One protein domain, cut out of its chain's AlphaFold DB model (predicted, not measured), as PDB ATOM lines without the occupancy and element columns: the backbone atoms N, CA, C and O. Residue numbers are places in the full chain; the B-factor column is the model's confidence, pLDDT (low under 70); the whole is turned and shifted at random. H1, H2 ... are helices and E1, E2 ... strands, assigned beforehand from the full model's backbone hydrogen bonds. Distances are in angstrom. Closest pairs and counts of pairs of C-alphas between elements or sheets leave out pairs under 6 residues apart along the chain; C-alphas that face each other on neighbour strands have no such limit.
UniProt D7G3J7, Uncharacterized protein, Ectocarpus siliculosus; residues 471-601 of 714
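AT A GLANCE: This is residues 471 to 601 of the 714 residues of an uncharacterized protein of Ectocarpus siliculosus (UniProt D7G3J7). Two small three-stranded sheets follow one another along the longest axis: a strongly twisted one of E2, E6 and E5, and a smaller one of E1, E3 and E4. H1 only grazes the twisted sheet beside E5, and H2 leaves the end of E6, its residues 594 to 599 sticking out free. The printed part has 131 residues, in the order E1 E2 H1 E3 E4 E5 E6 H2; the class is mixed, helices and strands, with under half of the residues in named elements. It is only just compact, close to loose, with a radius of gyration of the C-alphas of 16.8 A and spans of 55 by 37 by 24 A.

IN THESE COORDINATES: E1, residues 471 to 473, begins at C-alpha 471 (92.972, 95.065, 178.783). E2 is residues 479 to 484, H1 500 to 510, E3 525 to 530, E4 536 to 538 and E5 557 to 563, 20.0 A long. E6, residues 575 to 584, spans 28.7 A; H2, residues 586 to 599, spans 19.6 A and ends at C-alpha 599 (84.099, 110.314, 203.663).

HOW THE PARTS SIT: E2 and E6 are parallel, with N 481 and O 580 2.8 A apart. E5 and E6 form an antiparallel hairpin, N 560 and O 577 2.9 A apart. Residues 544 to 545 and 549 to 550 also pair with E5, antiparallel. E3 pairs antiparallel with E1, N 472 to O 526 2.8 A, and in a hairpin with E4, N 529 to O 537 2.9 A. The closest C-alphas of E1 and E6, Ile 471 and Lys 575, are 6.6 A apart. H2 only grazes its sheet, with residues 586 to 593. In H1 and H2 every O i to N i+4 pair is within hydrogen-bond range.

THE WHOLE: The C-alphas farthest apart, Thr 533 and Glu 587, are 55.0 A apart. The printed part has no cut. The links E2 to H1, H1 to E3, E4 to E5 and E5 to E6 are long. pLDDT is under 70 at residues 517 to 522, 532 to 534 and 600.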
ATOM      1  N   ILE A 471      92.771  94.059 177.731       94.81
ATOM      2  CA  ILE A 471      92.972  95.065 178.783       94.81
ATOM      3  C   ILE A 471      91.622  95.679 179.184       94.81
ATOM      4  O   ILE A 471      90.925  96.277 178.358       94.81
ATOM      5  N   THR A 472      91.295  95.593 180.473       94.44
ATOM      6  CA  THR A 472      90.128  96.224 181.104       94.44
ATOM      7  C   THR A 472      90.600  97.260 182.120       94.44
ATOM      8  O   THR A 472      91.344  96.933 183.039       94.44
ATOM      9  N   LEU A 473      90.186  98.521 181.969       92.75
ATOM     10  CA  LEU A 473      90.543  99.594 182.905       92.75
ATOM     11  C   LEU A 473      89.690  99.504 184.182       92.75
ATOM     12  O   LEU A 473      88.481  99.297 184.102       92.75
ATOM     13  N   ILE A 474      90.312  99.683 185.353       89.69
ATOM     14  CA  ILE A 474      89.647  99.648 186.669       89.69
ATOM     15  C   ILE A 474      89.582 101.069 187.232       89.69
ATOM     16  O   ILE A 474      90.602 101.759 187.291       89.69
ATOM     17  N   GLY A 475      88.389 101.517 187.627       87.50
ATOM     18  CA  GLY A 475      88.118 102.904 188.026       87.50
ATOM     19  C   GLY A 475      87.820 103.836 186.843       87.50
ATOM     20  O   GLY A 475      87.809 103.413 185.687       87.50
ATOM     21  N   ASP A 476      87.575 105.108 187.147       89.44
ATOM     22  CA  ASP A 476      87.010 106.088 186.210       89.44
ATOM     23  C   ASP A 476      87.894 106.391 184.980       89.44
ATOM     24  O   ASP A 476      89.119 106.228 184.993       89.44
ATOM     25  N   ASP A 477      87.254 106.847 183.901       90.38
ATOM     26  CA  ASP A 477      87.883 107.408 182.700       90.38
ATOM     27  C   ASP A 477      86.933 108.474 182.098       90.38
ATOM     28  O   ASP A 477      85.832 108.114 181.669       90.38
ATOM     29  N   PRO A 478      87.283 109.778 182.100       92.81
ATOM     30  CA  PRO A 478      88.536 110.354 182.587       92.81
ATOM     31  C   PRO A 478      88.718 110.218 184.106       92.81
ATOM     32  O   PRO A 478      87.782 110.364 184.891       92.81
ATOM     33  N   LEU A 479      89.963 109.993 184.522       92.19
ATOM     34  CA  LEU A 479      90.387 110.075 185.914       92.19
ATOM     35  C   LEU A 479      90.674 111.541 186.265       92.19
ATOM     36  O   LEU A 479      91.660 112.111 185.796       92.19
ATOM     37  N   VAL A 480      89.833 112.145 187.104       91.81
ATOM     38  CA  VAL A 480      89.995 113.546 187.521       91.81
ATOM     39  C   VAL A 480      90.945 113.639 188.718       91.81
ATOM     40  O   VAL A 480      90.575 113.323 189.849       91.81
ATOM     41  N   MET A 481      92.169 114.114 188.489       89.94
ATOM     42  CA  MET A 481      93.128 114.443 189.546       89.94
ATOM     43  C   MET A 481      92.958 115.905 189.962       89.94
ATOM     44  O   MET A 481      93.049 116.807 189.139       89.94
ATOM     45  N   THR A 482      92.720 116.167 191.247       89.12
ATOM     46  CA  THR A 482      92.630 117.544 191.771       89.12
ATOM     47  C   THR A 482      93.989 117.993 192.313       89.12
ATOM     48  O   THR A 482      94.589 117.259 193.101       89.12
ATOM     49  N   VAL A 483      94.456 119.191 191.941       87.81
ATOM     50  CA  VAL A 483      95.733 119.791 192.391       87.81
ATOM     51  C   VAL A 483      95.546 121.241 192.851       87.81
ATOM     52  O   VAL A 483      94.570 121.897 192.483       87.81
ATOM     53  N   GLY A 484      96.478 121.756 193.653       85.81
ATOM     54  CA  GLY A 484      96.486 123.162 194.056       85.81
ATOM     55  C   GLY A 484      96.918 124.096 192.919       85.81
ATOM     56  O   GLY A 484      97.793 123.778 192.113       85.81
ATOM     57  N   LEU A 485      96.323 125.287 192.857       85.06
ATOM     58  CA  LEU A 485      96.707 126.332 191.908       85.06
ATOM     59  C   LEU A 485      98.194 126.711 192.060       85.06
ATOM     60  O   LEU A 485      98.594 127.320 193.054       85.06
ATOM     61  N   ASN A 486      98.979 126.447 191.009       82.06
ATOM     62  CA  ASN A 486     100.439 126.619 190.928       82.06
ATOM     63  C   ASN A 486     101.275 125.627 191.772       82.06
ATOM     64  O   ASN A 486     102.432 125.931 192.081       82.06
ATOM     65  N   THR A 487     100.737 124.455 192.129       83.50
ATOM     66  CA  THR A 487     101.508 123.371 192.767       83.50
ATOM     67  C   THR A 487     101.648 122.143 191.874       83.50
ATOM     68  O   THR A 487     100.736 121.847 191.109       83.50
ATOM     69  N   ASP A 488     102.737 121.390 192.042       82.44
ATOM     70  CA  ASP A 488     102.874 120.028 191.516       82.44
ATOM     71  C   ASP A 488     101.817 119.076 192.114       82.44
ATOM     72  O   ASP A 488     101.111 119.400 193.078       82.44
ATOM     73  N   ILE A 489     101.728 117.859 191.571       84.44
ATOM     74  CA  ILE A 489     100.824 116.801 192.064       84.44
ATOM     75  C   ILE A 489     101.142 116.383 193.526       84.44
ATOM     76  O   ILE A 489     100.319 115.747 194.186       84.44
ATOM     77  N   ALA A 490     102.306 116.755 194.070       81.00
ATOM     78  CA  ALA A 490     102.696 116.534 195.466       81.00
ATOM     79  C   ALA A 490     102.470 117.758 196.391       81.00
ATOM     80  O   ALA A 490     102.716 117.651 197.595       81.00
ATOM     81  N   GLY A 491     101.974 118.889 195.874       80.50
ATOM     82  CA  GLY A 491     101.698 120.123 196.618       80.50
ATOM     83  C   GLY A 491     102.852 121.139 196.716       80.50
ATOM     84  O   GLY A 491     102.711 122.132 197.430       80.50
ATOM     85  N   ASN A 492     103.980 120.945 196.024       83.88
ATOM     86  CA  ASN A 492     105.105 121.893 196.012       83.88
ATOM     87  C   ASN A 492     104.906 122.998 194.951       83.88
ATOM     88  O   ASN A 492     104.392 122.703 193.876       83.88
ATOM     89  N   PRO A 493     105.342 124.256 195.165       81.75
ATOM     90  CA  PRO A 493     105.155 125.327 194.178       81.75
ATOM     91  C   PRO A 493     105.965 125.127 192.884       81.75
ATOM     92  O   PRO A 493     107.185 124.963 192.940       81.75
ATOM     93  N   ILE A 494     105.315 125.249 191.720       82.19
ATOM     94  CA  ILE A 494     105.940 125.094 190.389       82.19
ATOM     95  C   ILE A 494     105.887 126.368 189.534       82.19
ATOM     96  O   ILE A 494     105.157 127.319 189.810       82.19
ATOM     97  N   ARG A 495     106.702 126.399 188.469       77.19
ATOM     98  CA  ARG A 495     106.764 127.487 187.472       77.19
ATOM     99  C   ARG A 495     106.455 126.978 186.062       77.19
ATOM    100  O   ARG A 495     107.283 127.071 185.161       77.19
ATOM    101  N   GLY A 496     105.257 126.439 185.885       78.94
ATOM    102  CA  GLY A 496     104.760 125.932 184.610       78.94
ATOM    103  C   GLY A 496     103.417 125.229 184.785       78.94
ATOM    104  O   GLY A 496     102.937 125.091 185.906       78.94
ATOM    105  N   LYS A 497     102.829 124.790 183.671       75.94
ATOM    106  CA  LYS A 497     101.650 123.909 183.627       75.94
ATOM    107  C   LYS A 497     101.951 122.664 182.790       75.94
ATOM    108  O   LYS A 497     101.193 122.307 181.897       75.94
ATOM    109  N   ASP A 498     103.115 122.068 183.028       83.75
ATOM    110  CA  ASP A 498     103.540 120.833 182.373       83.75
ATOM    111  C   ASP A 498     103.735 119.744 183.429       83.75
ATOM    112  O   ASP A 498     104.829 119.520 183.944       83.75
ATOM    113  N   TYR A 499     102.633 119.074 183.750       86.44
ATOM    114  CA  TYR A 499     102.590 117.992 184.726       86.44
ATOM    115  C   TYR A 499     103.133 116.662 184.155       86.44
ATOM    116  O   TYR A 499     103.082 115.638 184.830       86.44
ATOM    117  N   THR A 500     103.671 116.637 182.926       85.69
ATOM    118  CA  THR A 500     104.073 115.397 182.231       85.69
ATOM    119  C   THR A 500     105.162 114.629 182.991       85.69
ATOM    120  O   THR A 500     105.038 113.421 183.194       85.69
ATOM    121  N   GLN A 501     106.200 115.320 183.482       85.69
ATOM    122  CA  GLN A 501     107.267 114.691 184.279       85.69
ATOM    123  C   GLN A 501     106.762 114.200 185.644       85.69
ATOM    124  O   GLN A 501     107.225 113.180 186.157       85.69
ATOM    125  N   GLU A 502     105.792 114.903 186.227       86.31
ATOM    126  CA  GLU A 502     105.207 114.570 187.526       86.31
ATOM    127  C   GLU A 502     104.293 113.348 187.428       86.31
ATOM    128  O   GLU A 502     104.400 112.439 188.249       86.31
ATOM    129  N   LEU A 503     103.456 113.281 186.386       85.00
ATOM    130  CA  LEU A 503     102.646 112.112 186.047       85.00
ATOM    131  C   LEU A 503     103.535 110.903 185.743       85.00
ATOM    132  O   LEU A 503     103.303 109.832 186.298       85.00
ATOM    133  N   ALA A 504     104.594 111.062 184.942       85.88
ATOM    134  CA  ALA A 504     105.547 109.984 184.671       85.88
ATOM    135  C   ALA A 504     106.235 109.490 185.961       85.88
ATOM    136  O   ALA A 504     106.327 108.283 186.202       85.88
ATOM    137  N   SER A 505     106.649 110.412 186.841       86.12
ATOM    138  CA  SER A 505     107.226 110.091 188.154       86.12
ATOM    139  C   SER A 505     106.221 109.390 189.076       86.12
ATOM    140  O   SER A 505     106.571 108.414 189.738       86.12
ATOM    141  N   LEU A 506     104.963 109.833 189.092       85.44
ATOM    142  CA  LEU A 506     103.877 109.254 189.882       85.44
ATOM    143  C   LEU A 506     103.533 107.832 189.423       85.44
ATOM    144  O   LEU A 506     103.427 106.930 190.258       85.44
ATOM    145  N   ILE A 507     103.407 107.621 188.109       84.94
ATOM    146  CA  ILE A 507     103.177 106.311 187.488       84.94
ATOM    147  C   ILE A 507     104.334 105.373 187.840       84.94
ATOM    148  O   ILE A 507     104.098 104.313 188.414       84.94
ATOM    149  N   THR A 508     105.580 105.797 187.605       85.19
ATOM    150  CA  THR A 508     106.782 105.003 187.916       85.19
ATOM    151  C   THR A 508     106.860 104.647 189.405       85.19
ATOM    152  O   THR A 508     107.030 103.482 189.758       85.19
ATOM    153  N   ARG A 509     106.672 105.627 190.300       84.81
ATOM    154  CA  ARG A 509     106.768 105.452 191.761       84.81
ATOM    155  C   ARG A 509     105.674 104.559 192.348       84.81
ATOM    156  O   ARG A 509     105.869 104.012 193.429       84.81
ATOM    157  N   THR A 510     104.530 104.429 191.677       84.69
ATOM    158  CA  THR A 510     103.388 103.631 192.158       84.69
ATOM    159  C   THR A 510     103.118 102.376 191.329       84.69
ATOM    160  O   THR A 510     102.117 101.712 191.574       84.69
ATOM    161  N   ALA A 511     103.970 102.055 190.344       81.44
ATOM    162  CA  ALA A 511     103.704 101.034 189.322       81.44
ATOM    163  C   ALA A 511     102.321 101.209 188.646       81.44
ATOM    164  O   ALA A 511     101.606 100.250 188.371       81.44
ATOM    165  N   GLY A 512     101.916 102.465 188.433       82.25
ATOM    166  CA  GLY A 512     100.587 102.844 187.950       82.25
ATOM    167  C   GLY A 512      99.484 102.889 189.009       82.25
ATOM    168  O   GLY A 512      98.409 103.386 188.698       82.25
ATOM    169  N   GLY A 513      99.726 102.449 190.249       82.94
ATOM    170  CA  GLY A 513      98.742 102.386 191.340       82.94
ATOM    171  C   GLY A 513      98.008 103.701 191.643       82.94
ATOM    172  O   GLY A 513      96.851 103.684 192.049       82.94
ATOM    173  N   ALA A 514      98.633 104.855 191.389       82.75
ATOM    174  CA  ALA A 514      97.990 106.168 191.516       82.75
ATOM    175  C   ALA A 514      96.957 106.490 190.413       82.75
ATOM    176  O   ALA A 514      96.298 107.524 190.479       82.75
ATOM    177  N   LEU A 515      96.820 105.632 189.396       83.75
ATOM    178  CA  LEU A 515      95.794 105.736 188.353       83.75
ATOM    179  C   LEU A 515      94.486 105.017 188.738       83.75
ATOM    180  O   LEU A 515      93.575 104.929 187.914       83.75
ATOM    181  N   CYS A 516      94.411 104.479 189.958       81.12
ATOM    182  CA  CYS A 516      93.240 103.855 190.564       81.12
ATOM    183  C   CYS A 516      92.508 104.872 191.450       81.12
ATOM    184  O   CYS A 516      93.139 105.557 192.253       81.12
ATOM    185  N   ASN A 517      91.174 104.894 191.399       68.44
ATOM    186  CA  ASN A 517      90.341 105.667 192.336       68.44
ATOM    187  C   ASN A 517      89.837 104.814 193.530       68.44
ATOM    188  O   ASN A 517      88.906 105.199 194.230       68.44
ATOM    189  N   ASP A 518      90.406 103.617 193.733       66.88
ATOM    190  CA  ASP A 518      89.879 102.585 194.644       66.88
ATOM    191  C   ASP A 518      90.474 102.604 196.065       66.88
ATOM    192  O   ASP A 518      89.870 102.070 196.995       66.88
ATOM    193  N   GLY A 519      91.657 103.200 196.251       62.62
ATOM    194  CA  GLY A 519      92.412 103.159 197.510       62.62
ATOM    195  C   GLY A 519      92.951 101.772 197.908       62.62
ATOM    196  O   GLY A 519      93.535 101.645 198.982       62.62
ATOM    197  N   LEU A 520      92.783 100.749 197.061       59.50
ATOM    198  CA  LEU A 520      93.206  99.359 197.291       59.50
ATOM    199  C   LEU A 520      94.556  99.032 196.627       59.50
ATOM    200  O   LEU A 520      95.121  97.961 196.852       59.50
ATOM    201  N   GLY A 521      95.105  99.975 195.855       59.84
ATOM    202  CA  GLY A 521      96.553 100.165 195.706       59.84
ATOM    203  C   GLY A 521      97.322  99.024 195.041       59.84
ATOM    204  O   GLY A 521      98.500  98.847 195.342       59.84
ATOM    205  N   SER A 522      96.674  98.244 194.171       63.59
ATOM    206  CA  SER A 522      97.291  97.062 193.552       63.59
ATOM    207  C   SER A 522      97.191  96.996 192.023       63.59
ATOM    208  O   SER A 522      98.215  96.712 191.405       63.59
ATOM    209  N   ARG A 523      96.032  97.238 191.376       77.94
ATOM    210  CA  ARG A 523      95.892  97.108 189.901       77.94
ATOM    211  C   ARG A 523      94.855  98.058 189.280       77.94
ATOM    212  O   ARG A 523      93.664  97.912 189.522       77.94
ATOM    213  N   CYS A 524      95.298  98.978 188.414       86.38
ATOM    214  CA  CYS A 524      94.431 100.006 187.792       86.38
ATOM    215  C   CYS A 524      93.936  99.663 186.380       86.38
ATOM    216  O   CYS A 524      93.112 100.381 185.805       86.38
ATOM    217  N   ALA A 525      94.415  98.543 185.849       90.44
ATOM    218  CA  ALA A 525      93.816  97.783 184.769       90.44
ATOM    219  C   ALA A 525      94.084  96.296 185.048       90.44
ATOM    220  O   ALA A 525      95.095  95.970 185.675       90.44
ATOM    221  N   THR A 526      93.210  95.413 184.583       91.94
ATOM    222  CA  THR A 526      93.477  93.973 184.477       91.94
ATOM    223  C   THR A 526      93.717  93.591 183.027       91.94
ATOM    224  O   THR A 526      93.162  94.200 182.110       91.94
ATOM    225  N   VAL A 527      94.544  92.571 182.820       92.19
ATOM    226  CA  VAL A 527      94.761  91.944 181.518       92.19
ATOM    227  C   VAL A 527      94.328  90.495 181.631       92.19
ATOM    228  O   VAL A 527      94.911  89.740 182.408       92.19
ATOM    229  N   ILE A 528      93.295  90.129 180.877       92.62
ATOM    230  CA  ILE A 528      92.799  88.755 180.810       92.62
ATOM    231  C   ILE A 528      93.118  88.210 179.424       92.62
ATOM    232  O   ILE A 528      92.659  88.750 178.416       92.62
ATOM    233  N   ASP A 529      93.911  87.151 179.397       91.00
ATOM    234  CA  ASP A 529      94.231  86.387 178.203       91.00
ATOM    235  C   ASP A 529      93.266  85.202 178.046       91.00
ATOM    236  O   ASP A 529      92.871  84.591 179.037       91.00
ATOM    237  N   ASN A 530      92.852  84.885 176.820       86.50
ATOM    238  CA  ASN A 530      91.810  83.893 176.543       86.50
ATOM    239  C   ASN A 530      92.401  82.697 175.798       86.50
ATOM    240  O   ASN A 530      92.203  82.562 174.593       86.50
ATOM    241  N   ASN A 531      93.070  81.822 176.553       74.25
ATOM    242  CA  ASN A 531      93.973  80.771 176.070       74.25
ATOM    243  C   ASN A 531      93.331  79.581 175.307       74.25
ATOM    244  O   ASN A 531      93.677  78.417 175.532       74.25
ATOM    245  N   GLY A 532      92.304  79.822 174.490       68.25
ATOM    246  CA  GLY A 532      91.487  78.816 173.800       68.25
ATOM    247  C   GLY A 532      90.563  77.985 174.706       68.25
ATOM    248  O   GLY A 532      89.507  77.549 174.260       68.25
ATOM    249  N   THR A 533      90.887  77.801 175.993       67.19
ATOM    250  CA  THR A 533      90.114  76.946 176.924       67.19
ATOM    251  C   THR A 533      88.895  77.630 177.563       67.19
ATOM    252  O   THR A 533      88.248  77.060 178.442       67.19
ATOM    253  N   HIS A 534      88.598  78.872 177.166       66.06
ATOM    254  CA  HIS A 534      87.650  79.799 177.808       66.06
ATOM    255  C   HIS A 534      87.952  80.164 179.278       66.06
ATOM    256  O   HIS A 534      87.232  80.984 179.854       66.06
ATOM    257  N   GLN A 535      89.013  79.631 179.894       79.50
ATOM    258  CA  GLN A 535      89.474  80.067 181.212       79.50
ATOM    259  C   GLN A 535      90.413  81.267 181.063       79.50
ATOM    260  O   GLN A 535      91.585  81.117 180.730       79.50
ATOM    261  N   GLY A 536      89.877  82.464 181.307       84.56
ATOM    262  CA  GLY A 536      90.635  83.709 181.224       84.56
ATOM    263  C   GLY A 536      91.802  83.749 182.218       84.56
ATOM    264  O   GLY A 536      91.579  83.755 183.429       84.56
ATOM    265  N   VAL A 537      93.038  83.804 181.717       88.50
ATOM    266  CA  VAL A 537      94.267  83.854 182.521       88.50
ATOM    267  C   VAL A 537      94.619  85.303 182.846       88.50
ATOM    268  O   VAL A 537      94.712  86.155 181.966       88.50
ATOM    269  N   ASP A 538      94.842  85.593 184.125       91.19
ATOM    270  CA  ASP A 538      95.231  86.921 184.603       91.19
ATOM    271  C   ASP A 538      96.728  87.193 184.367       91.19
ATOM    272  O   ASP A 538      97.582  87.004 185.240       91.19
ATOM    273  N   ILE A 539      97.041  87.691 183.171       90.56
ATOM    274  CA  ILE A 539      98.390  88.113 182.781       90.56
ATOM    275  C   ILE A 539      98.666  89.589 183.110       90.56
ATOM    276  O   ILE A 539      99.523  90.217 182.490       90.56
ATOM    277  N   THR A 540      97.988  90.182 184.105       90.56
ATOM    278  CA  THR A 540      98.173  91.609 184.461       90.56
ATOM    279  C   THR A 540      99.625  91.963 184.832       90.56
ATOM    280  O   THR A 540     100.018  93.124 184.766       90.56
ATOM    281  N   HIS A 541     100.463  90.978 185.160       89.50
ATOM    282  CA  HIS A 541     101.902  91.168 185.363       89.50
ATOM    283  C   HIS A 541     102.673  91.566 184.080       89.50
ATOM    284  O   HIS A 541     103.730  92.183 184.186       89.50
ATOM    285  N   ASN A 542     102.128  91.296 182.886       89.38
ATOM    286  CA  ASN A 542     102.675  91.723 181.588       89.38
ATOM    287  C   ASN A 542     102.178  93.112 181.134       89.38
ATOM    288  O   ASN A 542     102.530  93.569 180.040       89.38
ATOM    289  N   LEU A 543     101.370  93.799 181.952       92.44
ATOM    290  CA  LEU A 543     100.862  95.142 181.675       92.44
ATOM    291  C   LEU A 543     102.004  96.172 181.652       92.44
ATOM    292  O   LEU A 543     102.659  96.429 182.661       92.44
ATOM    293  N   LYS A 544     102.199  96.819 180.503       91.69
ATOM    294  CA  LYS A 544     103.159  97.908 180.299       91.69
ATOM    295  C   LYS A 544     102.404  99.222 180.147       91.69
ATOM    296  O   LYS A 544     101.685  99.431 179.171       91.69
ATOM    297  N   ILE A 545     102.583 100.104 181.123       90.62
ATOM    298  CA  ILE A 545     102.056 101.470 181.100       90.62
ATOM    299  C   ILE A 545     103.068 102.343 180.352       90.62
ATOM    300  O   ILE A 545     104.250 102.342 180.692       90.62
ATOM    301  N   LEU A 546     102.615 103.044 179.314       91.25
ATOM    302  CA  LEU A 546     103.437 103.963 178.528       91.25
ATOM    303  C   LEU A 546     103.525 105.343 179.201       91.25
ATOM    304  O   LEU A 546     102.742 105.673 180.094       91.25
ATOM    305  N   GLU A 547     104.476 106.160 178.750       90.38
ATOM    306  CA  GLU A 547     104.629 107.539 179.220       90.38
ATOM    307  C   GLU A 547     103.365 108.383 178.925       90.38
ATOM    308  O   GLU A 547     102.697 108.161 177.910       90.38
ATOM    309  N   PRO A 548     102.999 109.337 179.804       90.94
ATOM    310  CA  PRO A 548     101.800 110.155 179.636       90.94
ATOM    311  C   PRO A 548     101.953 111.163 178.486       90.94
ATOM    312  O   PRO A 548     102.770 112.078 178.559       90.94
ATOM    313  N   GLU A 549     101.117 111.071 177.452       91.94
ATOM    314  CA  GLU A 549     101.083 112.057 176.364       91.94
ATOM    315  C   GLU A 549     100.165 113.247 176.715       91.94
ATOM    316  O   GLU A 549      98.997 113.025 177.049       91.94
ATOM    317  N   PRO A 550     100.610 114.515 176.601       89.88
ATOM    318  CA  PRO A 550      99.738 115.674 176.790       89.88
ATOM    319  C   PRO A 550      98.692 115.799 175.667       89.88
ATOM    320  O   PRO A 550      98.968 115.597 174.479       89.88
ATOM    321  N   SER A 551      97.464 116.163 176.032       90.75
ATOM    322  CA  SER A 551      96.334 116.265 175.109       90.75
ATOM    323  C   SER A 551      96.456 117.479 174.190       90.75
ATOM    324  O   SER A 551      96.463 118.629 174.618       90.75
ATOM    325  N   LYS A 552      96.411 117.241 172.875       90.88
ATOM    326  CA  LYS A 552      96.403 118.298 171.844       90.88
ATOM    327  C   LYS A 552      95.154 119.202 171.866       90.88
ATOM    328  O   LYS A 552      95.059 120.101 171.034       90.88
ATOM    329  N   LYS A 553      94.177 118.938 172.744       90.38
ATOM    330  CA  LYS A 553      92.928 119.712 172.876       90.38
ATOM    331  C   LYS A 553      92.849 120.561 174.145       90.38
ATOM    332  O   LYS A 553      92.105 121.534 174.143       90.38
ATOM    333  N   ASP A 554      93.559 120.180 175.201       89.44
ATOM    334  CA  ASP A 554      93.437 120.778 176.531       89.44
ATOM    335  C   ASP A 554      94.781 120.637 177.270       89.44
ATOM    336  O   ASP A 554      95.236 119.506 177.458       89.44
ATOM    337  N   PRO A 555      95.436 121.742 177.680       86.62
ATOM    338  CA  PRO A 555      96.712 121.696 178.393       86.62
ATOM    339  C   PRO A 555      96.614 121.114 179.811       86.62
ATOM    340  O   PRO A 555      97.647 120.967 180.456       86.62
ATOM    341  N   LEU A 556      95.411 120.812 180.311       89.50
ATOM    342  CA  LEU A 556      95.176 120.136 181.588       89.50
ATOM    343  C   LEU A 556      94.683 118.686 181.421       89.50
ATOM    344  O   LEU A 556      94.200 118.088 182.382       89.50
ATOM    345  N   GLN A 557      94.834 118.085 180.236       91.19
ATOM    346  CA  GLN A 557      94.543 116.665 180.012       91.19
ATOM    347  C   GLN A 557      95.775 115.887 179.535       91.19
ATOM    348  O   GLN A 557      96.500 116.335 178.648       91.19
ATOM    349  N   TRP A 558      95.944 114.664 180.040       92.81
ATOM    350  CA  TRP A 558      96.943 113.693 179.579       92.81
ATOM    351  C   TRP A 558      96.289 112.377 179.174       92.81
ATOM    352  O   TRP A 558      95.164 112.061 179.560       92.81
ATOM    353  N   LYS A 559      97.021 111.592 178.392       93.50
ATOM    354  CA  LYS A 559      96.649 110.259 177.935       93.50
ATOM    355  C   LYS A 559      97.704 109.261 178.370       93.50
ATOM    356  O   LYS A 559      98.852 109.357 177.953       93.50
ATOM    357  N   VAL A 560      97.302 108.288 179.182       92.62
ATOM    358  CA  VAL A 560      98.157 107.171 179.588       92.62
ATOM    359  C   VAL A 560      97.688 105.923 178.864       92.62
ATOM    360  O   VAL A 560      96.566 105.458 179.079       92.62
ATOM    361  N   SER A 561      98.545 105.402 177.992       92.94
ATOM    362  CA  SER A 561      98.275 104.187 177.228       92.94
ATOM    363  C   SER A 561      98.818 102.949 177.936       92.94
ATOM    364  O   SER A 561      99.889 102.967 178.537       92.94
ATOM    365  N   TYR A 562      98.058 101.869 177.844       93.50
ATOM    366  CA  TYR A 562      98.305 100.570 178.440       93.50
ATOM    367  C   TYR A 562      98.428  99.548 177.313       93.50
ATOM    368  O   TYR A 562      97.489  99.375 176.531       93.50
ATOM    369  N   ASN A 563      99.561  98.856 177.274       94.31
ATOM    370  CA  ASN A 563      99.834  97.754 176.360       94.31
ATOM    371  C   ASN A 563     100.058  96.470 177.168       94.31
ATOM    372  O   ASN A 563     100.497  96.516 178.315       94.31
ATOM    373  N   ALA A 564      99.821  95.315 176.557       94.69
ATOM    374  CA  ALA A 564     100.184  94.016 177.112       94.69
ATOM    375  C   ALA A 564     100.543  93.055 175.973       94.69
ATOM    376  O   ALA A 564     100.154  93.282 174.825       94.69
ATOM    377  N   VAL A 565     101.294  92.010 176.307       93.62
ATOM    378  CA  VAL A 565     101.624  90.892 175.416       93.62
ATOM    379  C   VAL A 565     101.447  89.608 176.229       93.62
ATOM    380  O   VAL A 565     101.781  89.597 177.420       93.62
ATOM    381  N   ASP A 566     100.881  88.575 175.620       92.12
ATOM    382  CA  ASP A 566     100.757  87.237 176.212       92.12
ATOM    383  C   ASP A 566     102.080  86.440 176.115       92.12
ATOM    384  O   ASP A 566     103.139  86.986 175.790       92.12
ATOM    385  N   GLU A 567     102.035  85.142 176.424       90.19
ATOM    386  CA  GLU A 567     103.185  84.236 176.276       90.19
ATOM    387  C   GLU A 567     103.406  83.760 174.822       90.19
ATOM    388  O   GLU A 567     104.500  83.305 174.488       90.19
ATOM    389  N   ALA A 568     102.403  83.891 173.945       88.56
ATOM    390  CA  ALA A 568     102.474  83.514 172.531       88.56
ATOM    391  C   ALA A 568     103.054  84.627 171.630       88.56
ATOM    392  O   ALA A 568     103.517  84.353 170.520       88.56
ATOM    393  N   GLY A 569     103.070  85.873 172.111       92.38
ATOM    394  CA  GLY A 569     103.521  87.065 171.395       92.38
ATOM    395  C   GLY A 569     102.398  87.935 170.815       92.38
ATOM    396  O   GLY A 569     102.705  88.878 170.079       92.38
ATOM    397  N   ASN A 570     101.123  87.675 171.124       91.62
ATOM    398  CA  ASN A 570     100.006  88.492 170.656       91.62
ATOM    399  C   ASN A 570      99.907  89.794 171.464       91.62
ATOM    400  O   ASN A 570      99.990  89.815 172.694       91.62
ATOM    401  N   TYR A 571      99.701  90.909 170.765       94.50
ATOM    402  CA  TYR A 571      99.645  92.241 171.366       94.50
ATOM    403  C   TYR A 571      98.203  92.627 171.682       94.50
ATOM    404  O   TYR A 571      97.358  92.673 170.788       94.50
ATOM    405  N   ALA A 572      97.938  92.988 172.937       94.75
ATOM    406  CA  ALA A 572      96.674  93.605 173.324       94.75
ATOM    407  C   ALA A 572      96.403  94.878 172.507       94.75
ATOM    408  O   ALA A 572      97.305  95.698 172.309       94.75
ATOM    409  N   LEU A 573      95.143  95.101 172.118       94.31
ATOM    410  CA  LEU A 573      94.714  96.398 171.589       94.31
ATOM    411  C   LEU A 573      94.931  97.480 172.665       94.31
ATOM    412  O   LEU A 573      94.311  97.379 173.730       94.31
ATOM    413  N   PRO A 574      95.759  98.517 172.412       94.44
ATOM    414  CA  PRO A 574      96.074  99.522 173.418       94.44
ATOM    415  C   PRO A 574      94.823 100.194 173.984       94.44
ATOM    416  O   PRO A 574      93.963 100.681 173.243       94.44
ATOM    417  N   LYS A 575      94.733 100.251 175.313       96.31
ATOM    418  CA  LYS A 575      93.731 101.061 176.019       96.31
ATOM    419  C   LYS A 575      94.379 102.351 176.476       96.31
ATOM    420  O   LYS A 575      95.522 102.337 176.906       96.31
ATOM    421  N   THR A 576      93.645 103.454 176.448       94.88
ATOM    422  CA  THR A 576      94.147 104.748 176.916       94.88
ATOM    423  C   THR A 576      93.189 105.305 177.953       94.88
ATOM    424  O   THR A 576      92.030 105.528 177.618       94.88
ATOM    425  N   ARG A 577      93.674 105.557 179.174       94.25
ATOM    426  CA  ARG A 577      92.958 106.358 180.178       94.25
ATOM    427  C   ARG A 577      93.272 107.830 179.945       94.25
ATOM    428  O   ARG A 577      94.434 108.199 179.756       94.25
ATOM    429  N   THR A 578      92.249 108.667 179.992       94.69
ATOM    430  CA  THR A 578      92.388 110.122 180.049       94.69
ATOM    431  C   THR A 578      92.564 110.540 181.508       94.69
ATOM    432  O   THR A 578      91.849 110.061 182.386       94.69
ATOM    433  N   ILE A 579      93.517 111.425 181.782       93.31
ATOM    434  CA  ILE A 579      93.701 112.064 183.088       93.31
ATOM    435  C   ILE A 579      93.366 113.539 182.915       93.31
ATOM    436  O   ILE A 579      93.950 114.193 182.055       93.31
ATOM    437  N   GLU A 580      92.444 114.057 183.720       94.44
ATOM    438  CA  GLU A 580      92.061 115.471 183.742       94.44
ATOM    439  C   GLU A 580      92.595 116.102 185.033       94.44
ATOM    440  O   GLU A 580      92.230 115.675 186.129       94.44
ATOM    441  N   ILE A 581      93.484 117.093 184.923       91.69
ATOM    442  CA  ILE A 581      94.045 117.804 186.075       91.69
ATOM    443  C   ILE A 581      93.195 119.035 186.373       91.69
ATOM    444  O   ILE A 581      93.280 120.068 185.710       91.69
ATOM    445  N   LYS A 582      92.392 118.940 187.429       92.44
ATOM    446  CA  LYS A 582      91.593 120.049 187.932       92.44
ATOM    447  C   LYS A 582      92.393 120.860 188.948       92.44
ATOM    448  O   LYS A 582      92.496 120.490 190.117       92.44
ATOM    449  N   GLU A 583      92.929 121.990 188.502       89.69
ATOM    450  CA  GLU A 583      93.447 123.023 189.400       89.69
ATOM    451  C   GLU A 583      92.304 123.649 190.215       89.69
ATOM    452  O   GLU A 583      91.284 124.058 189.658       89.69
ATOM    453  N   VAL A 584      92.486 123.752 191.531       90.88
ATOM    454  CA  VAL A 584      91.564 124.438 192.454       90.88
ATOM    455  C   VAL A 584      92.337 125.368 193.393       90.88
ATOM    456  O   VAL A 584      93.557 125.251 193.542       90.88
ATOM    457  N   SER A 585      91.659 126.316 194.041       89.56
ATOM    458  CA  SER A 585      92.306 127.155 195.059       89.56
ATOM    459  C   SER A 585      92.790 126.325 196.253       89.56
ATOM    460  O   SER A 585      92.265 125.250 196.535       89.56
ATOM    461  N   MET A 586      93.784 126.822 196.996       80.00
ATOM    462  CA  MET A 586      94.272 126.134 198.203       80.00
ATOM    463  C   MET A 586      93.186 125.988 199.281       80.00
ATOM    464  O   MET A 586      93.226 125.037 200.062       80.00
ATOM    465  N   GLU A 587      92.205 126.896 199.298       84.00
ATOM    466  CA  GLU A 587      91.022 126.805 200.154       84.00
ATOM    467  C   GLU A 587      90.137 125.633 199.713       84.00
ATOM    468  O   GLU A 587      89.913 124.720 200.503       84.00
ATOM    469  N   GLU A 588      89.730 125.577 198.438       85.06
ATOM    470  CA  GLU A 588      88.955 124.458 197.878       85.06
ATOM    471  C   GLU A 588      89.686 123.111 197.983       85.06
ATOM    472  O   GLU A 588      89.048 122.099 198.264       85.06
ATOM    473  N   TYR A 589      91.010 123.086 197.800       79.88
ATOM    474  CA  TYR A 589      91.834 121.884 197.932       79.88
ATOM    475  C   TYR A 589      91.808 121.344 199.363       79.88
ATOM    476  O   TYR A 589      91.573 120.153 199.574       79.88
ATOM    477  N   ALA A 590      92.005 122.218 200.356       80.19
ATOM    478  CA  ALA A 590      91.910 121.848 201.763       80.19
ATOM    479  C   ALA A 590      90.490 121.376 202.112       80.19
ATOM    480  O   ALA A 590      90.327 120.323 202.730       80.19
ATOM    481  N   ASP A 591      89.466 122.094 201.650       83.25
ATOM    482  CA  ASP A 591      88.059 121.761 201.880       83.25
ATOM    483  C   ASP A 591      87.680 120.412 201.241       83.25
ATOM    484  O   ASP A 591      86.960 119.611 201.842       83.25
ATOM    485  N   GLN A 592      88.191 120.115 200.041       81.19
ATOM    486  CA  GLN A 592      88.000 118.836 199.363       81.19
ATOM    487  C   GLN A 592      88.758 117.705 200.070       81.19
ATOM    488  O   GLN A 592      88.164 116.656 200.312       81.19
ATOM    489  N   LYS A 593      90.015 117.908 200.486       78.31
ATOM    490  CA  LYS A 593      90.777 116.892 201.237       78.31
ATOM    491  C   LYS A 593      90.176 116.610 202.615       78.31
ATOM    492  O   LYS A 593      90.175 115.457 203.041       78.31
ATOM    493  N   VAL A 594      89.583 117.605 203.278       82.19
ATOM    494  CA  VAL A 594      88.779 117.398 204.495       82.19
ATOM    495  C   VAL A 594      87.526 116.571 204.186       82.19
ATOM    496  O   VAL A 594      87.264 115.596 204.888       82.19
ATOM    497  N   LYS A 595      86.781 116.882 203.115       80.94
ATOM    498  CA  LYS A 595      85.586 116.110 202.708       80.94
ATOM    499  C   LYS A 595      85.925 114.663 202.331       80.94
ATOM    500  O   LYS A 595      85.214 113.752 202.749       80.94
ATOM    501  N   GLU A 596      87.021 114.433 201.610       78.06
ATOM    502  CA  GLU A 596      87.542 113.097 201.284       78.06
ATOM    503  C   GLU A 596      87.960 112.329 202.551       78.06
ATOM    504  O   GLU A 596      87.538 111.189 202.744       78.06
ATOM    505  N   ALA A 597      88.708 112.957 203.465       74.69
ATOM    506  CA  ALA A 597      89.118 112.337 204.728       74.69
ATOM    507  C   ALA A 597      87.927 112.014 205.653       74.69
ATOM    508  O   ALA A 597      87.925 110.980 206.321       74.69
ATOM    509  N   MET A 598      86.887 112.857 205.670       73.81
ATOM    510  CA  MET A 598      85.642 112.586 206.396       73.81
ATOM    511  C   MET A 598      84.826 111.460 205.747       73.81
ATOM    512  O   MET A 598      84.275 110.627 206.466       73.81
ATOM    513  N   LYS A 599      84.776 111.390 204.409       75.31
ATOM    514  CA  LYS A 599      84.099 110.314 203.663       75.31
ATOM    515  C   LYS A 599      84.787 108.958 203.854       75.31
ATOM    516  O   LYS A 599      84.104 107.951 204.011       75.31
ATOM    517  N   ASN A 600      86.118 108.946 203.904       67.12
ATOM    518  CA  ASN A 600      86.931 107.734 204.032       67.12
ATOM    519  C   ASN A 600      87.256 107.369 205.498       67.12
ATOM    520  O   ASN A 600      88.034 106.453 205.751       67.12
ATOM    521  N   CYS A 601      86.667 108.061 206.480       72.88
ATOM    522  CA  CYS A 601      86.810 107.760 207.905       72.88
ATOM    523  C   CYS A 601      85.992 106.505 208.292       72.88
ATOM    524  O   CYS A 601      84.767 106.600 208.432       72.88
TER     525      CYS A 601